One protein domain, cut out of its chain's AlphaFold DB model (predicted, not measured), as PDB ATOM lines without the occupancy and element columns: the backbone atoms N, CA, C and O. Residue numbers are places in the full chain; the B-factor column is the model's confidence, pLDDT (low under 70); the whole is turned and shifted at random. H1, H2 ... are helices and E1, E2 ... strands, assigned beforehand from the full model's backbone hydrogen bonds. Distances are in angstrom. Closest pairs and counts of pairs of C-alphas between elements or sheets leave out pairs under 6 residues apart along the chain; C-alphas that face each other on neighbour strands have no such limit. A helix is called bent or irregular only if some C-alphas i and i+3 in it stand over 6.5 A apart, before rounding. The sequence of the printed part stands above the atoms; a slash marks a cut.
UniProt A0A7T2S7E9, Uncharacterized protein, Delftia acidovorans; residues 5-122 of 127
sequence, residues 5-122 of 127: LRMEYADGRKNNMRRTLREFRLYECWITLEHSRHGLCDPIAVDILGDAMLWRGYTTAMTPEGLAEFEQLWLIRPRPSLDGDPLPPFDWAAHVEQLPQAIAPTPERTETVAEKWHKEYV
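This is residues 5 to 122 of the 127 residues of an uncharacterized protein of Delftia acidovorans (UniProt A0A7T2S7E9). Look first for a single, strongly twisted wall of five antiparallel strands, E1 to E5, with a long loop leading from it to the short helix H1, which only grazes it, and a tail that sticks out and ends in helix H2. E1, E2 and the first part of E3 make one wing of this sheet, and the last part of E3 with E4 and E5 makes the other. The printed part has 118 residues with five named strands followed by two named helices; the sheet order is E1 - E2 - E3 - E4 - E5, and the class is mixed, helices and strands. The whole is loose, with a radius of gyration of the C-alphas of 18.3 A and spans of 59 by 39 by 24 A, the free tail adding to its length.

Begin at E3, residues 33 to 49, which bends by 105 degrees at residue 46. Its residues 33 to 41 pair with E2, residues 21 to 30, where N 24 and O 40 are 2.9 A apart. Its residues 41 to 49 pair with E4, residues 52 to 63, where N 44 and O 56 are 2.8 A apart. The five strands form a meander, each the antiparallel neighbour of the one before. At one edge, E1, residues 5 to 10, forms a hairpin with E2, at 135 degrees between directions, with N 8 and O 23 at 2.8 A. At the other edge, E5, residues 66 to 76, forms a hairpin with E4, at 163 degrees, with N 59 and O 70 at 2.9 A. E1 and E5 are apart. H1, residues 93 to 98, only grazes the sheet with residues 94 to 98; the closest C-alphas of E3 and H1, Leu 49 and His 95, are 6.4 A apart. H1 is irregular, with C-alphas 94 and 97 at 8.0 A; 0 of its 2 O i to N i+4 pairs and 2 of its 3 O i to N i+3 pairs are within hydrogen-bond range. H2, residues 113 to 121, is not on the sheet and is apart from H1; every O i to N i+4 pair in it is within range.

Find C-alpha 5 at (47.865, 19.092, 121.231), where E1 begins. E2 is 26.1 A long, E3 32.1 A, E4 31.4 A and E5 29.7 A. E5 ends at C-alpha 76, (43.922, 15.051, 128.311), and H2 at C-alpha 121, (78.715, -11.412, 129.564).

The C-alphas farthest apart, those of Gly 84 and Glu 120, are 58.6 A apart. The printed part has no cut. The links E5 to H1 and H1 to H2 are long. Residues 103 to 122 stand free, as do 13 to 18 and 62 to 67. Mean pLDDT of the printed part is 78.5; look for values under 70 at residues 10 to 20, 100 to 115, 118 and 121 to 122.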
ATOM      1  N   LEU A   5      47.422  20.481 121.263       91.12
ATOM      2  CA  LEU A   5      47.865  19.092 121.231       91.12
ATOM      3  C   LEU A   5      47.834  18.582 119.792       91.12
ATOM      4  O   LEU A   5      46.766  18.432 119.199       91.12
ATOM      5  N   ARG A   6      49.005  18.243 119.252       91.12
ATOM      6  CA  ARG A   6      49.158  17.769 117.872       91.12
ATOM      7  C   ARG A   6      49.658  16.328 117.860       91.12
ATOM      8  O   ARG A   6      50.533  15.968 118.646       91.12
ATOM      9  N   MET A   7      49.106  15.505 116.964       89.62
ATOM     10  CA  MET A   7      49.671  14.190 116.646       89.62
ATOM     11  C   MET A   7      50.599  14.324 115.447       89.62
ATOM     12  O   MET A   7      50.164  14.689 114.355       89.62
ATOM     13  N   GLU A   8      51.864  13.996 115.649       88.00
ATOM     14  CA  GLU A   8      52.893  14.010 114.620       88.00
ATOM     15  C   GLU A   8      53.380  12.590 114.333       88.00
ATOM     16  O   GLU A   8      53.274  11.688 115.165       88.00
ATOM     17  N   TYR A   9      53.924  12.390 113.135       80.75
ATOM     18  CA  TYR A   9      54.557  11.138 112.743       80.75
ATOM     19  C   TYR A   9      56.055  11.378 112.599       80.75
ATOM     20  O   TYR A   9      56.501  12.072 111.684       80.75
ATOM     21  N   ALA A  10      56.839  10.799 113.503       67.88
ATOM     22  CA  ALA A  10      58.286  10.827 113.408       67.88
ATOM     23  C   ALA A  10      58.747   9.749 112.416       67.88
ATOM     24  O   ALA A  10      58.588   8.554 112.669       67.88
ATOM     25  N   ASP A  11      59.332  10.168 111.291       63.72
ATOM     26  CA  ASP A  11      60.027   9.266 110.368       63.72
ATOM     27  C   ASP A  11      61.273   8.692 111.069       63.72
ATOM     28  O   ASP A  11      62.176   9.428 111.488       63.72
ATOM     29  N   GLY A  12      61.332   7.360 111.179       56.75
ATOM     30  CA  GLY A  12      62.408   6.607 111.835       56.75
ATOM     31  C   GLY A  12      63.800   6.807 111.218       56.75
ATOM     32  O   GLY A  12      64.784   6.303 111.747       56.75
ATOM     33  N   ARG A  13      63.920   7.563 110.117       57.72
ATOM     34  CA  ARG A  13      65.208   7.978 109.533       57.72
ATOM     35  C   ARG A  13      65.981   9.005 110.368       57.72
ATOM     36  O   ARG A  13      67.189   9.117 110.185       57.72
ATOM     37  N   LYS A  14      65.311   9.780 111.231       54.59
ATOM     38  CA  LYS A  14      65.927  10.876 112.017       54.59
ATOM     39  C   LYS A  14      65.869  10.676 113.534       54.59
ATOM     40  O   LYS A  14      66.309  11.549 114.275       54.59
ATOM     41  N   ASN A  15      65.325   9.554 113.994       54.47
ATOM     42  CA  ASN A  15      65.179   9.237 115.411       54.47
ATOM     43  C   ASN A  15      66.043   8.009 115.751       54.47
ATOM     44  O   ASN A  15      66.191   7.105 114.933       54.47
ATOM     45  N   ASN A  16      66.578   7.951 116.972       55.53
ATOM     46  CA  ASN A  16      67.233   6.763 117.534       55.53
ATOM     47  C   ASN A  16      66.298   5.539 117.605       55.53
ATOM     48  O   ASN A  16      66.743   4.426 117.881       55.53
ATOM     49  N   MET A  17      65.004   5.728 117.343       52.09
ATOM     50  CA  MET A  17      64.010   4.669 117.268       52.09
ATOM     51  C   MET A  17      63.861   4.163 115.825       52.09
ATOM     52  O   MET A  17      63.467   4.898 114.925       52.09
ATOM     53  N   ARG A  18      64.133   2.871 115.600       52.91
ATOM     54  CA  ARG A  18      64.096   2.197 114.279       52.91
ATOM     55  C   ARG A  18      62.694   2.060 113.650       52.91
ATOM     56  O   ARG A  18      62.539   1.347 112.661       52.91
ATOM     57  N   ARG A  19      61.665   2.692 114.219       58.28
ATOM     58  CA  ARG A  19      60.264   2.597 113.786       58.28
ATOM     59  C   ARG A  19      59.675   3.986 113.567       58.28
ATOM     60  O   ARG A  19      60.072   4.935 114.232       58.28
ATOM     61  N   THR A  20      58.732   4.088 112.627       58.31
ATOM     62  CA  THR A  20      57.891   5.289 112.510       58.31
ATOM     63  C   THR A  20      56.994   5.338 113.736       58.31
ATOM     64  O   THR A  20      56.326   4.346 114.033       58.31
ATOM     65  N   LEU A  21      57.005   6.457 114.451       74.19
ATOM     66  CA  LEU A  21      56.278   6.606 115.709       74.19
ATOM     67  C   LEU A  21      55.257   7.716 115.598       74.19
ATOM     68  O   LEU A  21      55.543   8.776 115.044       74.19
ATOM     69  N   ARG A  22      54.079   7.460 116.159       85.31
ATOM     70  CA  ARG A  22      53.125   8.525 116.454       85.31
ATOM     71  C   ARG A  22      53.604   9.213 117.718       85.31
ATOM     72  O   ARG A  22      53.948   8.537 118.682       85.31
ATOM     73  N   GLU A  23      53.615  10.528 117.717       88.69
ATOM     74  CA  GLU A  23      53.995  11.319 118.877       88.69
ATOM     75  C   GLU A  23      52.906  12.352 119.137       88.69
ATOM     76  O   GLU A  23      52.522  13.099 118.238       88.69
ATOM     77  N   PHE A  24      52.394  12.393 120.362       91.19
ATOM     78  CA  PHE A  24      51.639  13.551 120.816       91.19
ATOM     79  C   PHE A  24      52.591  14.610 121.327       91.19
ATOM     80  O   PHE A  24      53.398  14.329 122.208       91.19
ATOM     81  N   ARG A  25      52.450  15.833 120.820       91.19
ATOM     82  CA  ARG A  25      53.182  17.003 121.297       91.19
ATOM     83  C   ARG A  25      52.218  18.072 121.758       91.19
ATOM     84  O   ARG A  25      51.320  18.463 121.014       91.19
ATOM     85  N   LEU A  26      52.422  18.539 122.986       90.69
ATOM     86  CA  LEU A  26      51.713  19.696 123.515       90.69
ATOM     87  C   LEU A  26      52.536  20.949 123.225       90.69
ATOM     88  O   LEU A  26      53.602  21.138 123.816       90.69
ATOM     89  N   TYR A  27      52.036  21.774 122.312       90.12
ATOM     90  CA  TYR A  27      52.612  23.062 121.961       90.12
ATOM     91  C   TYR A  27      52.063  24.148 122.874       90.12
ATOM     92  O   TYR A  27      50.857  24.377 122.955       90.12
ATOM     93  N   GLU A  28      52.971  24.828 123.555       89.12
ATOM     94  CA  GLU A  28      52.666  25.956 124.419       89.12
ATOM     95  C   GLU A  28      53.206  27.231 123.781       89.12
ATOM     96  O   GLU A  28      54.292  27.234 123.193       89.12
ATOM     97  N   CYS A  29      52.462  28.328 123.914       82.00
ATOM     98  CA  CYS A  29      52.978  29.631 123.534       82.00
ATOM     99  C   CYS A  29      53.920  30.127 124.633       82.00
ATOM    100  O   CYS A  29      53.507  30.357 125.773       82.00
ATOM    101  N   TRP A  30      55.191  30.306 124.287       77.31
ATOM    102  CA  TRP A  30      56.163  30.974 125.133       77.31
ATOM    103  C   TRP A  30      56.552  32.307 124.493       77.31
ATOM    104  O   TRP A  30      57.255  32.360 123.483       77.31
ATOM    105  N   ILE A  31      56.074  33.399 125.096       82.00
ATOM    106  CA  ILE A  31      56.212  34.775 124.596       82.00
ATOM    107  C   ILE A  31      55.561  34.930 123.209       82.00
ATOM    108  O   ILE A  31      54.374  35.223 123.132       82.00
ATOM    109  N   THR A  32      56.314  34.732 122.126       79.19
ATOM    110  CA  THR A  32      55.830  34.821 120.735       79.19
ATOM    111  C   THR A  32      56.092  33.549 119.927       79.19
ATOM    112  O   THR A  32      55.839  33.540 118.725       79.19
ATOM    113  N   LEU A  33      56.645  32.499 120.539       82.75
ATOM    114  CA  LEU A  33      57.019  31.264 119.853       82.75
ATOM    115  C   LEU A  33      56.246  30.076 120.423       82.75
ATOM    116  O   LEU A  33      56.140  29.914 121.638       82.75
ATOM    117  N   GLU A  34      55.742  29.219 119.538       84.88
ATOM    118  CA  GLU A  34      55.210  27.918 119.933       84.88
ATOM    119  C   GLU A  34      56.361  26.942 120.184       84.88
ATOM    120  O   GLU A  34      57.222  26.738 119.325       84.88
ATOM    121  N   HIS A  35      56.356  26.303 121.350       84.38
ATOM    122  CA  HIS A  35      57.326  25.275 121.703       84.38
ATOM    123  C   HIS A  35      56.619  24.038 122.245       84.38
ATOM    124  O   HIS A  35      55.729  24.138 123.087       84.38
ATOM    125  N   SER A  36      57.054  22.855 121.810       83.75
ATOM    126  CA  SER A  36      56.628  21.597 122.419       83.75
ATOM    127  C   SER A  36      57.577  21.220 123.552       83.75
ATOM    128  O   SER A  36      58.732  20.864 123.302       83.75
ATOM    129  N   ARG A  37      57.103  21.280 124.798       76.12
ATOM    130  CA  ARG A  37      57.882  20.821 125.961       76.12
ATOM    131  C   ARG A  37      57.557  19.383 126.361       76.12
ATOM    132  O   ARG A  37      58.397  18.701 126.942       76.12
ATOM    133  N   HIS A  38      56.349  18.934 126.048       83.19
ATOM    134  CA  HIS A  38      55.840  17.634 126.456       83.19
ATOM    135  C   HIS A  38      55.558  16.785 125.224       83.19
ATOM    136  O   HIS A  38      54.861  17.231 124.309       83.19
ATOM    137  N   GLY A  39      56.108  15.572 125.228       87.62
ATOM    138  CA  GLY A  39      55.940  14.572 124.184       87.62
ATOM    139  C   GLY A  39      55.487  13.241 124.779       87.62
ATOM    140  O   GLY A  39      55.967  12.855 125.845       87.62
ATOM    141  N   LEU A  40      54.580  12.549 124.094       89.31
ATOM    142  CA  LEU A  40      54.187  11.178 124.404       89.31
ATOM    143  C   LEU A  40      54.344  10.327 123.144       89.31
ATOM    144  O   LEU A  40      53.585  10.475 122.184       89.31
ATOM    145  N   CYS A  41      55.341   9.449 123.145       89.00
ATOM    146  CA  CYS A  41      55.622   8.531 122.049       89.00
ATOM    147  C   CYS A  41      54.670   7.333 122.090       89.00
ATOM    148  O   CYS A  41      54.375   6.807 123.162       89.00
ATOM    149  N   ASP A  42      54.234   6.877 120.917       87.94
ATOM    150  CA  ASP A  42      53.246   5.809 120.742       87.94
ATOM    151  C   ASP A  42      52.008   5.959 121.635       87.94
ATOM    152  O   ASP A  42      51.679   5.055 122.407       87.94
ATOM    153  N   PRO A  43      51.289   7.089 121.528       89.75
ATOM    154  CA  PRO A  43      50.100   7.300 122.324       89.75
ATOM    155  C   PRO A  43      49.017   6.281 121.943       89.75
ATOM    156  O   PRO A  43      48.673   6.093 120.771       89.75
ATOM    157  N   ILE A  44      48.458   5.635 122.962       89.25
ATOM    158  CA  ILE A  44      47.347   4.689 122.891       89.25
ATOM    159  C   ILE A  44      46.248   5.206 123.818       89.25
ATOM    160  O   ILE A  44      46.504   5.454 124.997       89.25
ATOM    161  N   ALA A  45      45.035   5.364 123.295       89.12
ATOM    162  CA  ALA A  45      43.875   5.691 124.114       89.12
ATOM    163  C   ALA A  45      43.564   4.504 125.034       89.12
ATOM    164  O   ALA A  45      43.474   3.368 124.566       89.12
ATOM    165  N   VAL A  46      43.444   4.774 126.331       88.00
ATOM    166  CA  VAL A  46      43.191   3.762 127.360       88.00
ATOM    167  C   VAL A  46      41.734   3.795 127.786       88.00
ATOM    168  O   VAL A  46      41.086   2.756 127.765       88.00
ATOM    169  N   ASP A  47      41.237   4.974 128.163       86.38
ATOM    170  CA  ASP A  47      39.884   5.131 128.700       86.38
ATOM    171  C   ASP A  47      39.384   6.585 128.608       86.38
ATOM    172  O   ASP A  47      40.131   7.495 128.231       86.38
ATOM    173  N   ILE A  48      38.123   6.809 128.979       87.19
ATOM    174  CA  ILE A  48      37.499   8.121 129.156       87.19
ATOM    175  C   ILE A  48      37.037   8.249 130.612       87.19
ATOM    176  O   ILE A  48      36.173   7.511 131.073       87.19
ATOM    177  N   LEU A  49      37.587   9.233 131.322       86.06
ATOM    178  CA  LEU A  49      37.294   9.517 132.724       86.06
ATOM    179  C   LEU A  49      36.518  10.832 132.810       86.06
ATOM    180  O   LEU A  49      37.104  11.914 132.777       86.06
ATOM    181  N   GLY A  50      35.189  10.748 132.863       86.19
ATOM    182  CA  GLY A  50      34.328  11.932 132.856       86.19
ATOM    183  C   GLY A  50      34.475  12.731 131.556       86.19
ATOM    184  O   GLY A  50      34.074  12.263 130.493       86.19
ATOM    185  N   ASP A  51      35.048  13.933 131.639       88.12
ATOM    186  CA  ASP A  51      35.329  14.806 130.488       88.12
ATOM    187  C   ASP A  51      36.782  14.710 129.977       88.12
ATOM    188  O   ASP A  51      37.202  15.490 129.116       88.12
ATOM    189  N   ALA A  52      37.560  13.768 130.510       90.31
ATOM    190  CA  ALA A  52      38.965  13.582 130.193       90.31
ATOM    191  C   ALA A  52      39.217  12.285 129.421       90.31
ATOM    192  O   ALA A  52      38.618  11.250 129.690       90.31
ATOM    193  N   MET A  53      40.173  12.317 128.499       91.75
ATOM    194  CA  MET A  53      40.684  11.134 127.813       91.75
ATOM    195  C   MET A  53      41.988  10.693 128.471       91.75
ATOM    196  O   MET A  53      42.928  11.487 128.581       91.75
ATOM    197  N   LEU A  54      42.065   9.429 128.872       90.69
ATOM    198  CA  LEU A  54      43.279   8.824 129.397       90.69
ATOM    199  C   LEU A  54      44.069   8.178 128.260       90.69
ATOM    200  O   LEU A  54      43.568   7.317 127.539       90.69
ATOM    201  N   TRP A  55      45.329   8.571 128.129       90.94
ATOM    202  CA  TRP A  55      46.250   8.066 127.120       90.94
ATOM    203  C   TRP A  55      47.489   7.481 127.775       90.94
ATOM    204  O   TRP A  55      47.972   8.001 128.777       90.94
ATOM    205  N   ARG A  56      48.030   6.419 127.186       89.75
ATOM    206  CA  ARG A  56      49.287   5.789 127.589       89.75
ATOM    207  C   ARG A  56      50.301   5.903 126.469       89.75
ATOM    208  O   ARG A  56      49.941   5.753 125.309       89.75
ATOM    209  N   GLY A  57      51.558   6.104 126.817       90.31
ATOM    210  CA  GLY A  57      52.668   6.052 125.874       90.31
ATOM    211  C   GLY A  57      53.992   6.109 126.614       90.31
ATOM    212  O   GLY A  57      54.052   5.780 127.797       90.31
ATOM    213  N   TYR A  58      55.043   6.546 125.933       88.31
ATOM    214  CA  TYR A  58      56.401   6.526 126.466       88.31
ATOM    215  C   TYR A  58      57.070   7.895 126.368       88.31
ATOM    216  O   TYR A  58      56.867   8.635 125.407       88.31
ATOM    217  N   THR A  59      57.922   8.204 127.339       86.88
ATOM    218  CA  THR A  59      58.934   9.259 127.232       86.88
ATOM    219  C   THR A  59      60.314   8.633 127.338       86.88
ATOM    220  O   THR A  59      60.494   7.631 128.027       86.88
ATOM    221  N   THR A  60      61.312   9.235 126.706       84.19
ATOM    222  CA  THR A  60      62.709   8.875 126.939       84.19
ATOM    223  C   THR A  60      63.362   9.874 127.878       84.19
ATOM    224  O   THR A  60      63.078  11.070 127.827       84.19
ATOM    225  N   ALA A  61      64.248   9.395 128.745       82.31
ATOM    226  CA  ALA A  61      65.110  10.261 129.536       82.31
ATOM    227  C   ALA A  61      66.501   9.643 129.679       82.31
ATOM    228  O   ALA A  61      66.663   8.422 129.697       82.31
ATOM    229  N   MET A  62      67.515  10.504 129.761       86.00
ATOM    230  CA  MET A  62      68.872  10.071 130.069       86.00
ATOM    231  C   MET A  62      68.965   9.733 131.559       86.00
ATOM    232  O   MET A  62      68.626  10.554 132.409       86.00
ATOM    233  N   THR A  63      69.443   8.534 131.857       88.69
ATOM    234  CA  THR A  63      69.730   8.018 133.200       88.69
ATOM    235  C   THR A  63      71.240   7.795 133.346       88.69
ATOM    236  O   THR A  63      71.946   7.802 132.331       88.69
ATOM    237  N   PRO A  64      71.771   7.588 134.565       89.62
ATOM    238  CA  PRO A  64      73.176   7.213 134.750       89.62
ATOM    239  C   PRO A  64      73.589   5.959 133.959       89.62
ATOM    240  O   PRO A  64      74.738   5.849 133.539       89.62
ATOM    241  N   GLU A  65      72.651   5.042 133.716       89.38
ATOM    242  CA  GLU A  65      72.852   3.789 132.981       89.38
ATOM    243  C   GLU A  65      72.672   3.939 131.457       89.38
ATOM    244  O   GLU A  65      72.954   3.005 130.705       89.38
ATOM    245  N   GLY A  66      72.227   5.109 130.984       86.94
ATOM    246  CA  GLY A  66      72.009   5.414 129.570       86.94
ATOM    247  C   GLY A  66      70.600   5.920 129.261       86.94
ATOM    248  O   GLY A  66      69.866   6.380 130.136       86.94
ATOM    249  N   LEU A  67      70.212   5.875 127.986       83.00
ATOM    250  CA  LEU A  67      68.875   6.287 127.556       83.00
ATOM    251  C   LEU A  67      67.846   5.222 127.955       83.00
ATOM    252  O   LEU A  67      67.945   4.083 127.502       83.00
ATOM    253  N   ALA A  68      66.855   5.601 128.760       83.06
ATOM    254  CA  ALA A  68      65.769   4.720 129.179       83.06
ATOM    255  C   ALA A  68      64.410   5.236 128.688       83.06
ATOM    256  O   ALA A  68      64.202   6.444 128.549       83.06
ATOM    257  N   GLU A  69      63.493   4.303 128.437       85.25
ATOM    258  CA  GLU A  69      62.088   4.569 128.127       85.25
ATOM    259  C   GLU A  69      61.242   4.396 129.391       85.25
ATOM    260  O   GLU A  69      61.361   3.403 130.108       85.25
ATOM    261  N   PHE A  70      60.375   5.366 129.652       85.44
ATOM    262  CA  PHE A  70      59.465   5.389 130.786       85.44
ATOM    263  C   PHE A  70      58.037   5.448 130.271       85.44
ATOM    264  O   PHE A  70      57.688   6.353 129.509       85.44
ATOM    265  N   GLU A  71      57.210   4.499 130.697       89.19
ATOM    266  CA  GLU A  71      55.779   4.548 130.422       89.19
ATOM    267  C   GLU A  71      55.140   5.714 131.187       89.19
ATOM    268  O   GLU A  71      55.455   5.969 132.352       89.19
ATOM    269  N   GLN A  72      54.248   6.440 130.520       88.25
ATOM    270  CA  GLN A  72      53.498   7.548 131.091       88.25
ATOM    271  C   GLN A  72      52.016   7.430 130.773       88.25
ATOM    272  O   GLN A  72      51.621   6.957 129.703       88.25
ATOM    273  N   LEU A  73      51.208   7.937 131.701       89.94
ATOM    274  CA  LEU A  73      49.784   8.163 131.523       89.94
ATOM    275  C   LEU A  73      49.522   9.667 131.447       89.94
ATOM    276  O   LEU A  73      49.952  10.426 132.315       89.94
ATOM    277  N   TRP A  74      48.828  10.095 130.401       91.62
ATOM    278  CA  TRP A  74      48.402  11.471 130.194       91.62
ATOM    279  C   TRP A  74      46.889  11.556 130.311       91.62
ATOM    280  O   TRP A  74      46.160  10.845 129.621       91.62
ATOM    281  N   LEU A  75      46.424  12.471 131.154       91.50
ATOM    282  CA  LEU A  75      45.021  12.833 131.243       91.50
ATOM    283  C   LEU A  75      44.789  14.106 130.423       91.50
ATOM    284  O   LEU A  75      45.224  15.192 130.809       91.50
ATOM    285  N   ILE A  76      44.131  13.967 129.274       92.00
ATOM    286  CA  ILE A  76      43.922  15.051 128.311       92.00
ATOM    287  C   ILE A  76      42.469  15.505 128.376       92.00
ATOM    288  O   ILE A  76      41.556  14.721 128.129       92.00
ATOM    289  N   ARG A  77      42.253  16.793 128.649       93.06
ATOM    290  CA  ARG A  77      40.921  17.406 128.649       93.06
ATOM    291  C   ARG A  77      40.820  18.427 127.519       93.06
ATOM    292  O   ARG A  77      41.564  19.413 127.550       93.06
ATOM    293  N   PRO A  78      39.954  18.200 126.514       90.44
ATOM    294  CA  PRO A  78      39.781  19.148 125.429       90.44
ATOM    295  C   PRO A  78      39.173  20.440 125.969       90.44
ATOM    296  O   PRO A  78      38.309  20.438 126.845       90.44
ATOM    297  N   ARG A  79      39.633  21.559 125.424       87.56
ATOM    298  CA  ARG A  79      39.102  22.890 125.711       87.56
ATOM    299  C   ARG A  79      38.735  23.569 124.398       87.56
ATOM    300  O   ARG A  79      39.479  23.418 123.433       87.56
ATOM    301  N   PRO A  80      37.617  24.309 124.348       83.19
ATOM    302  CA  PRO A  80      37.166  24.945 123.114       83.19
ATOM    303  C   PRO A  80      38.077  26.101 122.678       83.19
ATOM    304  O   PRO A  80      38.166  26.387 121.490       83.19
ATOM    305  N   SER A  81      38.749  26.762 123.624       85.62
ATOM    306  CA  SER A  81      39.705  27.838 123.357       85.62
ATOM    307  C   SER A  81      40.818  27.849 124.407       85.62
ATOM    308  O   SER A  81      40.602  27.448 125.555       85.62
ATOM    309  N   LEU A  82      42.007  28.314 124.015       83.38
ATOM    310  CA  LEU A  82      43.113  28.589 124.936       83.38
ATOM    311  C   LEU A  82      42.905  29.891 125.722       83.38
ATOM    312  O   LEU A  82      43.353  29.953 126.864       83.38
ATOM    313  N   ASP A  83      42.174  30.855 125.154       85.94
ATOM    314  CA  ASP A  83      41.866  32.156 125.771       85.94
ATOM    315  C   ASP A  83      40.647  32.109 126.711       85.94
ATOM    316  O   ASP A  83      40.328  33.092 127.377       85.94
ATOM    317  N   GLY A  84      39.926  30.984 126.728       84.25
ATOM    318  CA  GLY A  84      38.768  30.787 127.597       84.25
ATOM    319  C   GLY A  84      39.147  30.518 129.053       84.25
ATOM    320  O   GLY A  84      40.313  30.282 129.388       84.25
ATOM    321  N   ASP A  85      38.130  30.488 129.916       89.25
ATOM    322  CA  ASP A  85      38.323  30.181 131.331       89.25
ATOM    323  C   ASP A  85      39.022  28.822 131.519       89.25
ATOM    324  O   ASP A  85      38.730  27.846 130.811       89.25
ATOM    325  N   PRO A  86      39.954  28.717 132.484       88.00
ATOM    326  CA  PRO A  86      40.541  27.440 132.836       88.00
ATOM    327  C   PRO A  86      39.466  26.418 133.209       88.00
ATOM    328  O   PRO A  86      38.521  26.720 133.934       88.00
ATOM    329  N   LEU A  87      39.651  25.178 132.755       88.00
ATOM    330  CA  LEU A  87      38.806  24.074 133.190       88.00
ATOM    331  C   LEU A  87      38.903  23.930 134.718       88.00
ATOM    332  O   LEU A  87      40.007  24.076 135.261       88.00
ATOM    333  N   PRO A  88      37.798  23.597 135.409       90.81
ATOM    334  CA  PRO A  88      37.846  23.319 136.839       90.81
ATOM    335  C   PRO A  88      38.822  22.167 137.119       90.81
ATOM    336  O   PRO A  88      39.047  21.340 136.226       90.81
ATOM    337  N   PRO A  89      39.408  22.078 138.326       89.38
ATOM    338  CA  PRO A  89      40.265  20.956 138.697       89.38
ATOM    339  C   PRO A  89      39.584  19.618 138.401       89.38
ATOM    340  O   PRO A  89      38.393  19.454 138.654       89.38
ATOM    341  N   PHE A  90      40.334  18.676 137.832       89.00
ATOM    342  CA  PHE A  90      39.798  17.349 137.553       89.00
ATOM    343  C   PHE A  90      39.683  16.548 138.854       89.00
ATOM    344  O   PHE A  90      40.672  16.408 139.579       89.00
ATOM    345  N   ASP A  91      38.496  16.014 139.134       88.81
ATOM    346  CA  ASP A  91      38.247  15.176 140.307       88.81
ATOM    347  C   ASP A  91      38.676  13.729 140.039       88.81
ATOM    348  O   ASP A  91      37.875  12.858 139.716       88.81
ATOM    349  N   TRP A  92      39.977  13.464 140.157       81.12
ATOM    350  CA  TRP A  92      40.514  12.119 139.947       81.12
ATOM    351  C   TRP A  92      40.013  11.107 140.985       81.12
ATOM    352  O   TRP A  92      39.968   9.916 140.681       81.12
ATOM    353  N   ALA A  93      39.626  11.557 142.185       83.88
ATOM    354  CA  ALA A  93      39.203  10.677 143.271       83.88
ATOM    355  C   ALA A  93      37.902   9.942 142.920       83.88
ATOM    356  O   ALA A  93      37.781   8.750 143.193       83.88
ATOM    357  N   ALA A  94      36.980  10.619 142.229       84.38
ATOM    358  CA  ALA A  94      35.744  10.024 141.720       84.38
ATOM    359  C   ALA A  94      35.967   8.936 140.648       84.38
ATOM    360  O   ALA A  94      35.064   8.148 140.375       84.38
ATOM    361  N   HIS A  95      37.163   8.876 140.052       80.12
ATOM    362  CA  HIS A  95      37.497   7.982 138.939       80.12
ATOM    363  C   HIS A  95      38.599   6.966 139.275       80.12
ATOM    364  O   HIS A  95      39.072   6.258 138.388       80.12
ATOM    365  N   VAL A  96      39.007   6.855 140.546       76.69
ATOM    366  CA  VAL A  96      40.105   5.973 140.989       76.69
ATOM    367  C   VAL A  96      39.917   4.520 140.563       76.69
ATOM    368  O   VAL A  96      40.882   3.876 140.163       76.69
ATOM    369  N   GLU A  97      38.691   4.004 140.620       77.38
ATOM    370  CA  GLU A  97      38.407   2.605 140.276       77.38
ATOM    371  C   GLU A  97      38.540   2.310 138.772       77.38
ATOM    372  O   GLU A  97      38.730   1.158 138.392       77.38
ATOM    373  N   GLN A  98      38.469   3.343 137.927       71.44
ATOM    374  CA  GLN A  98      38.614   3.248 136.468       71.44
ATOM    375  C   GLN A  98      40.067   3.429 136.021       71.44
ATOM    376  O   GLN A  98      40.421   3.091 134.892       71.44
ATOM    377  N   LEU A  99      40.932   3.972 136.886       70.12
ATOM    378  CA  LEU A  99      42.332   4.138 136.537       70.12
ATOM    379  C   LEU A  99      42.973   2.762 136.329       70.12
ATOM    380  O   LEU A  99      42.739   1.855 137.135       70.12
ATOM    381  N   PRO A 100      43.828   2.605 135.300       65.69
ATOM    382  CA  PRO A 100      44.684   1.440 135.191       65.69
ATOM    383  C   PRO A 100      45.449   1.359 136.502       65.69
ATOM    384  O   PRO A 100      46.273   2.231 136.790       65.69
ATOM    385  N   GLN A 101      45.117   0.361 137.325       61.88
ATOM    386  CA  GLN A 101      45.867   0.059 138.533       61.88
ATOM    387  C   GLN A 101      47.318  -0.002 138.077       61.88
ATOM    388  O   GLN A 101      47.639  -0.822 137.209       61.88
ATOM    389  N   ALA A 102      48.149   0.931 138.561       51.78
ATOM    390  CA  ALA A 102      49.575   0.913 138.284       51.78
ATOM    391  C   ALA A 102      49.999  -0.531 138.496       51.78
ATOM    392  O   ALA A 102      49.692  -1.062 139.566       51.78
ATOM    393  N   ILE A 103      50.549  -1.172 137.452       46.06
ATOM    394  CA  ILE A 103      50.961  -2.577 137.492       46.06
ATOM    395  C   ILE A 103      51.615  -2.746 138.849       46.06
ATOM    396  O   ILE A 103      52.617  -2.070 139.107       46.06
ATOM    397  N   ALA A 104      50.955  -3.498 139.742       42.16
ATOM    398  CA  ALA A 104      51.399  -3.610 141.122       42.16
ATOM    399  C   ALA A 104      52.902  -3.877 141.056       42.16
ATOM    400  O   ALA A 104      53.283  -4.699 140.210       42.16
ATOM    401  N   PRO A 105      53.747  -3.146 141.818       42.91
ATOM    402  CA  PRO A 105      55.189  -3.318 141.732       42.91
ATOM    403  C   PRO A 105      55.438  -4.813 141.763       42.91
ATOM    404  O   PRO A 105      54.972  -5.471 142.697       42.91
ATOM    405  N   THR A 106      56.010  -5.340 140.675       45.75
ATOM    406  CA  THR A 106      56.088  -6.781 140.453       45.75
ATOM    407  C   THR A 106      56.569  -7.408 141.758       45.75
ATOM    408  O   THR A 106      57.616  -6.972 142.252       45.75
ATOM    409  N   PRO A 107      55.785  -8.310 142.380       45.94
ATOM    410  CA  PRO A 107      56.123  -8.833 143.692       45.94
ATOM    411  C   PRO A 107      57.527  -9.429 143.607       45.94
ATOM    412  O   PRO A 107      57.782 -10.250 142.735       45.94
ATOM    413  N   GLU A 108      58.421  -8.915 144.457       52.44
ATOM    414  CA  GLU A 108      59.853  -9.224 144.536       52.44
ATOM    415  C   GLU A 108      60.589  -9.211 143.184       52.44
ATOM    416  O   GLU A 108      60.537 -10.154 142.396       52.44
ATOM    417  N   ARG A 109      61.344  -8.126 142.944       50.66
ATOM    418  CA  ARG A 109      62.285  -7.946 141.824       50.66
ATOM    419  C   ARG A 109      63.077  -9.231 141.563       50.66
ATOM    420  O   ARG A 109      64.122  -9.477 142.159       50.66
ATOM    421  N   THR A 110      62.577 -10.037 140.636       62.28
ATOM    422  CA  THR A 110      63.295 -11.182 140.099       62.28
ATOM    423  C   THR A 110      64.258 -10.621 139.062       62.28
ATOM    424  O   THR A 110      63.828  -9.876 138.184       62.28
ATOM    425  N   GLU A 111      65.550 -10.926 139.200       60.22
ATOM    426  CA  GLU A 111      66.623 -10.466 138.304       60.22
ATOM    427  C   GLU A 111      66.171 -10.594 136.838       60.22
ATOM    428  O   GLU A 111      65.870 -11.693 136.352       60.22
ATOM    429  N   THR A 112      66.050  -9.450 136.164       66.38
ATOM    430  CA  THR A 112      65.562  -9.361 134.788       66.38
ATOM    431  C   THR A 112      66.513 -10.105 133.847       66.38
ATOM    432  O   THR A 112      67.700 -10.277 134.128       66.38
ATOM    433  N   VAL A 113      66.013 -10.545 132.688       66.25
ATOM    434  CA  VAL A 113      66.840 -11.219 131.665       66.25
ATOM    435  C   VAL A 113      68.045 -10.355 131.261       66.25
ATOM    436  O   VAL A 113      69.132 -10.884 131.042       66.25
ATOM    437  N   ALA A 114      67.875  -9.029 131.232       57.56
ATOM    438  CA  ALA A 114      68.941  -8.075 130.941       57.56
ATOM    439  C   ALA A 114      70.021  -8.037 132.037       57.56
ATOM    440  O   ALA A 114      71.209  -8.035 131.722       57.56
ATOM    441  N   GLU A 115      69.633  -8.068 133.315       64.50
ATOM    442  CA  GLU A 115      70.573  -8.127 134.446       64.50
ATOM    443  C   GLU A 115      71.361  -9.444 134.460       64.50
ATOM    444  O   GLU A 115      72.582  -9.427 134.632       64.50
ATOM    445  N   LYS A 116      70.693 -10.576 134.191       75.56
ATOM    446  CA  LYS A 116      71.356 -11.886 134.055       75.56
ATOM    447  C   LYS A 116      72.376 -11.881 132.921       75.56
ATOM    448  O   LYS A 116      73.517 -12.285 133.124       75.56
ATOM    449  N   TRP A 117      71.987 -11.359 131.759       75.88
ATOM    450  CA  TRP A 117      72.870 -11.245 130.602       75.88
ATOM    451  C   TRP A 117      74.069 -10.329 130.892       75.88
ATOM    452  O   TRP A 117      75.212 -10.693 130.631       75.88
ATOM    453  N   HIS A 118      73.848  -9.164 131.508       69.38
ATOM    454  CA  HIS A 118      74.931  -8.249 131.870       69.38
ATOM    455  C   HIS A 118      75.933  -8.911 132.829       69.38
ATOM    456  O   HIS A 118      77.141  -8.817 132.636       69.38
ATOM    457  N   LYS A 119      75.448  -9.634 133.840       73.94
ATOM    458  CA  LYS A 119      76.292 -10.371 134.790       73.94
ATOM    459  C   LYS A 119      77.077 -11.515 134.140       73.94
ATOM    460  O   LYS A 119      78.208 -11.779 134.541       73.94
ATOM    461  N   GLU A 120      76.486 -12.191 133.160       75.62
ATOM    462  CA  GLU A 120      77.093 -13.332 132.472       75.62
ATOM    463  C   GLU A 120      78.148 -12.904 131.438       75.62
ATOM    464  O   GLU A 120      79.202 -13.536 131.329       75.62
ATOM    465  N   TYR A 121      77.908 -11.800 130.725       65.69
ATOM    466  CA  TYR A 121      78.715 -11.412 129.564       65.69
ATOM    467  C   TYR A 121      79.569 -10.154 129.770       65.69
ATOM    468  O   TYR A 121      80.572  -9.986 129.072       65.69
ATOM    469  N   VAL A 122      79.262  -9.299 130.752       64.69
ATOM    470  CA  VAL A 122      80.080  -8.119 131.075       64.69
ATOM    471  C   VAL A 122      81.055  -8.465 132.199       64.69
ATOM    472  O   VAL A 122      80.877  -8.131 133.370       64.69
TER     473      VAL A 122